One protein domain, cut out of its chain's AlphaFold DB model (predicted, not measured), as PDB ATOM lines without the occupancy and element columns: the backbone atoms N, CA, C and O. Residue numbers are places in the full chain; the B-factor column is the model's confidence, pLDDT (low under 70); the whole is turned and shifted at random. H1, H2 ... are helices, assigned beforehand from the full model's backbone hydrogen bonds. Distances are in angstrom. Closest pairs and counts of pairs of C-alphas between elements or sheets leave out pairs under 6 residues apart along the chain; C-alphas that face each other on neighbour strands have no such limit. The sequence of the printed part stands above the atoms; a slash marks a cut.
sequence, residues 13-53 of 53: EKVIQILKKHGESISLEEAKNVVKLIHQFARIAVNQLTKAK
ATOM      1  N   GLU A  13     -15.079   7.416 120.639       94.50
ATOM      2  CA  GLU A  13     -14.827   7.493 122.082       94.50
ATOM      3  C   GLU A  13     -13.335   7.638 122.380       94.50
ATOM      4  O   GLU A  13     -12.944   8.480 123.194       94.50
ATOM      5  N   LYS A  14     -12.478   6.895 121.667       93.44
ATOM      6  CA  LYS A  14     -11.023   7.074 121.736       93.44
ATOM      7  C   LYS A  14     -10.605   8.477 121.310       93.44
ATOM      8  O   LYS A  14      -9.747   9.061 121.969       93.44
ATOM      9  N   VAL A  15     -11.206   9.040 120.259       94.44
ATOM     10  CA  VAL A  15     -10.905  10.417 119.823       94.44
ATOM     11  C   VAL A  15     -11.227  11.420 120.932       94.44
ATOM     12  O   VAL A  15     -10.380  12.248 121.264       94.44
ATOM     13  N   ILE A  16     -12.401  11.302 121.562       96.75
ATOM     14  CA  ILE A  16     -12.785  12.153 122.698       96.75
ATOM     15  C   ILE A  16     -11.773  12.011 123.838       96.75
ATOM     16  O   ILE A  16     -11.321  13.010 124.390       96.75
ATOM     17  N   GLN A  17     -11.385  10.782 124.191       95.56
ATOM     18  CA  GLN A  17     -10.412  10.543 125.261       95.56
ATOM     19  C   GLN A  17      -9.037  11.148 124.951       95.56
ATOM     20  O   GLN A  17      -8.399  11.703 125.847       95.56
ATOM     21  N   ILE A  18      -8.570  11.045 123.705       94.50
ATOM     22  CA  ILE A  18      -7.283  11.599 123.268       94.50
ATOM     23  C   ILE A  18      -7.312  13.124 123.340       94.50
ATOM     24  O   ILE A  18      -6.414  13.713 123.940       94.50
ATOM     25  N   LEU A  19      -8.336  13.762 122.776       94.81
ATOM     26  CA  LEU A  19      -8.436  15.223 122.756       94.81
ATOM     27  C   LEU A  19      -8.637  15.788 124.164       94.81
ATOM     28  O   LEU A  19      -7.962  16.744 124.546       94.81
ATOM     29  N   LYS A  20      -9.419  15.099 125.005       96.81
ATOM     30  CA  LYS A  20      -9.597  15.471 126.413       96.81
ATOM     31  C   LYS A  20      -8.282  15.462 127.190       96.81
ATOM     32  O   LYS A  20      -8.065  16.342 128.021       96.81
ATOM     33  N   LYS A  21      -7.379  14.512 126.915       96.25
ATOM     34  CA  LYS A  21      -6.030  14.485 127.517       96.25
ATOM     35  C   LYS A  21      -5.170  15.692 127.125       96.25
ATOM     36  O   LYS A  21      -4.250  16.019 127.864       96.25
ATOM     37  N   HIS A  22      -5.478  16.348 126.008       94.62
ATOM     38  CA  HIS A  22      -4.777  17.536 125.512       94.62
ATOM     39  C   HIS A  22      -5.528  18.845 125.812       94.62
ATOM     40  O   HIS A  22      -5.136  19.899 125.324       94.62
ATOM     41  N   GLY A  23      -6.577  18.798 126.642       96.06
ATOM     42  CA  GLY A  23      -7.337  19.982 127.049       96.06
ATOM     43  C   GLY A  23      -8.476  20.370 126.105       96.06
ATOM     44  O   GLY A  23      -9.143  21.371 126.352       96.06
ATOM     45  N   GLU A  24      -8.753  19.574 125.071       95.44
ATOM     46  CA  GLU A  24      -9.859  19.809 124.142       95.44
ATOM     47  C   GLU A  24     -11.048  18.900 124.464       95.44
ATOM     48  O   GLU A  24     -10.931  17.678 124.537       95.44
ATOM     49  N   SER A  25     -12.225  19.493 124.656       96.31
ATOM     50  CA  SER A  25     -13.472  18.747 124.836       96.31
ATOM     51  C   SER A  25     -14.319  18.889 123.586       96.31
ATOM     52  O   SER A  25     -14.743  19.992 123.259       96.31
ATOM     53  N   ILE A  26     -14.576  17.769 122.919       96.31
ATOM     54  CA  ILE A  26     -15.412  17.715 121.721       96.31
ATOM     55  C   ILE A  26     -16.610  16.792 121.941       96.31
ATOM     56  O   ILE A  26     -16.572  15.865 122.755       96.31
ATOM     57  N   SER A  27     -17.681  17.046 121.203       97.81
ATOM     58  CA  SER A  27     -18.882  16.219 121.164       97.81
ATOM     59  C   SER A  27     -18.649  14.891 120.435       97.81
ATOM     60  O   SER A  27     -17.706  14.714 119.660       97.81
ATOM     61  N   LEU A  28     -19.571  13.946 120.635       95.94
ATOM     62  CA  LEU A  28     -19.576  12.679 119.900       95.94
ATOM     63  C   LEU A  28     -19.710  12.881 118.383       95.94
ATOM     64  O   LEU A  28     -19.173  12.093 117.605       95.94
ATOM     65  N   GLU A  29     -20.424  13.919 117.955       97.06
ATOM     66  CA  GLU A  29     -20.598  14.236 116.539       97.06
ATOM     67  C   GLU A  29     -19.303  14.764 115.912       97.06
ATOM     68  O   GLU A  29     -18.873  14.269 114.868       97.06
ATOM     69  N   GLU A  30     -18.615  15.682 116.589       97.44
ATOM     70  CA  GLU A  30     -17.289  16.149 116.174       97.44
ATOM     71  C   GLU A  30     -16.287  14.992 116.120       97.44
ATOM     72  O   GLU A  30     -15.546  14.854 115.146       97.44
ATOM     73  N   ALA A  31     -16.325  14.088 117.099       96.75
ATOM     74  CA  ALA A  31     -15.452  12.921 117.125       96.75
ATOM     75  C   ALA A  31     -15.701  11.979 115.936       96.75
ATOM     76  O   ALA A  31     -14.751  11.494 115.319       96.75
ATOM     77  N   LYS A  32     -16.967  11.766 115.545       96.12
ATOM     78  CA  LYS A  32     -17.320  11.016 114.324       96.12
ATOM     79  C   LYS A  32     -16.749  11.675 113.067       96.12
ATOM     80  O   LYS A  32     -16.259  10.971 112.181       96.12
ATOM     81  N   ASN A  33     -16.775  13.005 112.993       96.81
ATOM     82  CA  ASN A  33     -16.201  13.748 111.870       96.81
ATOM     83  C   ASN A  33     -14.676  13.587 111.799       96.81
ATOM     84  O   ASN A  33     -14.142  13.354 110.713       96.81
ATOM     85  N   VAL A  34     -13.985  13.612 112.942       95.56
ATOM     86  CA  VAL A  34     -12.535  13.364 113.020       95.56
ATOM     87  C   VAL A  34     -12.183  11.953 112.545       95.56
ATOM     88  O   VAL A  34     -11.303  11.796 111.698       95.56
ATOM     89  N   VAL A  35     -12.896  10.923 113.017       94.31
ATOM     90  CA  VAL A  35     -12.681   9.534 112.564       94.31
ATOM     91  C   VAL A  35     -12.852   9.423 111.048       94.31
ATOM     92  O   VAL A  35     -12.007   8.848 110.359       94.31
ATOM     93  N   LYS A  36     -13.920  10.019 110.502       94.31
ATOM     94  CA  LYS A  36     -14.187  10.023 109.059       94.31
ATOM     95  C   LYS A  36     -13.050  10.677 108.270       94.31
ATOM     96  O   LYS A  36     -12.648  10.140 107.237       94.31
ATOM     97  N   LEU A  37     -12.524  11.798 108.758       95.44
ATOM     98  CA  LEU A  37     -11.403  12.502 108.140       95.44
ATOM     99  C   LEU A  37     -10.125  11.648 108.148       95.44
ATOM    100  O   LEU A  37      -9.470  11.504 107.116       95.44
ATOM    101  N   ILE A  38      -9.797  11.019 109.280       93.75
ATOM    102  CA  ILE A  38      -8.616  10.150 109.389       93.75
ATOM    103  C   ILE A  38      -8.727   8.944 108.450       93.75
ATOM    104  O   ILE A  38      -7.762   8.627 107.755       93.75
ATOM    105  N   HIS A  39      -9.903   8.323 108.330       90.31
ATOM    106  CA  HIS A  39     -10.119   7.248 107.356       90.31
ATOM    107  C   HIS A  39      -9.927   7.706 105.903       90.31
ATOM    108  O   HIS A  39      -9.378   6.960 105.088       90.31
ATOM    109  N   GLN A  40     -10.336   8.931 105.559       92.25
ATOM    110  CA  GLN A  40     -10.085   9.484 104.226       92.25
ATOM    111  C   GLN A  40      -8.584   9.634 103.955       92.25
ATOM    112  O   GLN A  40      -8.122   9.211 102.892       92.25
ATOM    113  N   PHE A  41      -7.821  10.164 104.914       92.12
ATOM    114  CA  PHE A  41      -6.367  10.281 104.790       92.12
ATOM    115  C   PHE A  41      -5.676   8.923 104.713       92.12
ATOM    116  O   PHE A  41      -4.837   8.730 103.836       92.12
ATOM    117  N   ALA A  42      -6.066   7.963 105.553       90.38
ATOM    118  CA  ALA A  42      -5.524   6.608 105.520       90.38
ATOM    119  C   ALA A  42      -5.717   5.968 104.138       90.38
ATOM    120  O   ALA A  42      -4.772   5.438 103.555       90.38
ATOM    121  N   ARG A  43      -6.915   6.103 103.553       89.88
ATOM    122  CA  ARG A  43      -7.198   5.612 102.199       89.88
ATOM    123  C   ARG A  43      -6.318   6.281 101.142       89.88
ATOM    124  O   ARG A  43      -5.835   5.608 100.237       89.88
ATOM    125  N   ILE A  44      -6.108   7.595 101.235       93.38
ATOM    126  CA  ILE A  44      -5.228   8.324 100.309       93.38
ATOM    127  C   ILE A  44      -3.780   7.848 100.457       93.38
ATOM    128  O   ILE A  44      -3.147   7.553  99.447       93.38
ATOM    129  N   ALA A  45      -3.274   7.719 101.684       92.06
ATOM    130  CA  ALA A  45      -1.912   7.269 101.959       92.06
ATOM    131  C   ALA A  45      -1.660   5.848 101.428       92.06
ATOM    132  O   ALA A  45      -0.663   5.609 100.749       92.06
ATOM    133  N   VAL A  46      -2.598   4.921 101.652       91.19
ATOM    134  CA  VAL A  46      -2.526   3.559 101.094       91.19
ATOM    135  C   VAL A  46      -2.544   3.593  99.566       91.19
ATOM    136  O   VAL A  46      -1.740   2.916  98.926       91.19
ATOM    137  N   ASN A  47      -3.408   4.410  98.960       91.88
ATOM    138  CA  ASN A  47      -3.449   4.569  97.505       91.88
ATOM    139  C   ASN A  47      -2.136   5.136  96.945       91.88
ATOM    140  O   ASN A  47      -1.706   4.714  95.878       91.88
ATOM    141  N   GLN A  48      -1.497   6.079  97.640       87.62
ATOM    142  CA  GLN A  48      -0.197   6.625  97.239       87.62
ATOM    143  C   GLN A  48       0.904   5.565  97.335       87.62
ATOM    144  O   GLN A  48       1.663   5.392  96.387       87.62
ATOM    145  N   LEU A  49       0.948   4.810  98.434       88.31
ATOM    146  CA  LEU A  49       1.929   3.743  98.638       88.31
ATOM    147  C   LEU A  49       1.799   2.622  97.596       88.31
ATOM    148  O   LEU A  49       2.800   2.075  97.142       88.31
ATOM    149  N   THR A  50       0.568   2.272  97.223       84.56
ATOM    150  CA  THR A  50       0.284   1.148  96.316       84.56
ATOM    151  C   THR A  50       0.344   1.520  94.835       84.56
ATOM    152  O   THR A  50       0.688   0.660  94.033       84.56
ATOM    153  N   LYS A  51       0.059   2.776  94.453       69.38
ATOM    154  CA  LYS A  51       0.197   3.266  93.065       69.38
ATOM    155  C   LYS A  51       1.609   3.725  92.695       69.38
ATOM    156  O   LYS A  51       1.874   3.937  91.520       69.38
ATOM    157  N   ALA A  52       2.495   3.914  93.670       59.38
ATOM    158  CA  ALA A  52       3.900   4.246  93.428       59.38
ATOM    159  C   ALA A  52       4.755   3.032  92.995       59.38
ATOM    160  O   ALA A  52       5.973   3.164  92.892       59.38
ATOM    161  N   LYS A  53       4.138   1.863  92.777       47.22
ATOM    162  CA  LYS A  53       4.784   0.618  92.351       47.22
ATOM    163  C   LYS A  53       4.367   0.225  90.942       47.22
ATOM    164  O   LYS A  53       3.167   0.388  90.630       47.22
TER     165      LYS A  53
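Overview. This is residues 13 to 53 of the 53 residues of an uncharacterized protein of Dyadobacter koreensis (UniProt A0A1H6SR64). A short helix, H1, and one long helix, H2, meet near one end of H2 and make an L, and the long arm of the L sticks out with residues 36 to 53. The printed part has 41 residues, with two named helices in the order H1, H2 and no named strand; the class is all helix. It is only just extended, close to loose, with a radius of gyration of the C-alphas of 13.6 A, and spans 41 by 18 by 12 A.

Arrangement. Begin at H1, residues 13 to 21, and pass the short link of 6 residues to H2, residues 28 to 51. H1 and H2 touch, and H2 does so with residues 28 to 35 alone; look at the closest C-alphas, those of Val 15 and Ala 31, 5.9 A apart. Their lines are about perpendicular, at 78 degrees. In H1 and H2 every O i to N i+4 pair is within hydrogen-bond range.

Along the chain. Find C-alpha 13 at (-14.827, 7.493, 122.082); from there H1 runs 12.5 A to C-alpha 21. H2 begins at C-alpha 28, (-19.576, 12.679, 119.900), and runs 34.6 A to C-alpha 51 at (0.197, 3.266, 93.065).

Size, cuts and confidence. The C-alphas farthest apart are those of Gly 23 and Lys 53, at 41.5 A. The printed part has no cut. Look for low confidence, pLDDT under 70, at residues 51 to 53; the mean of the printed part is 91.4.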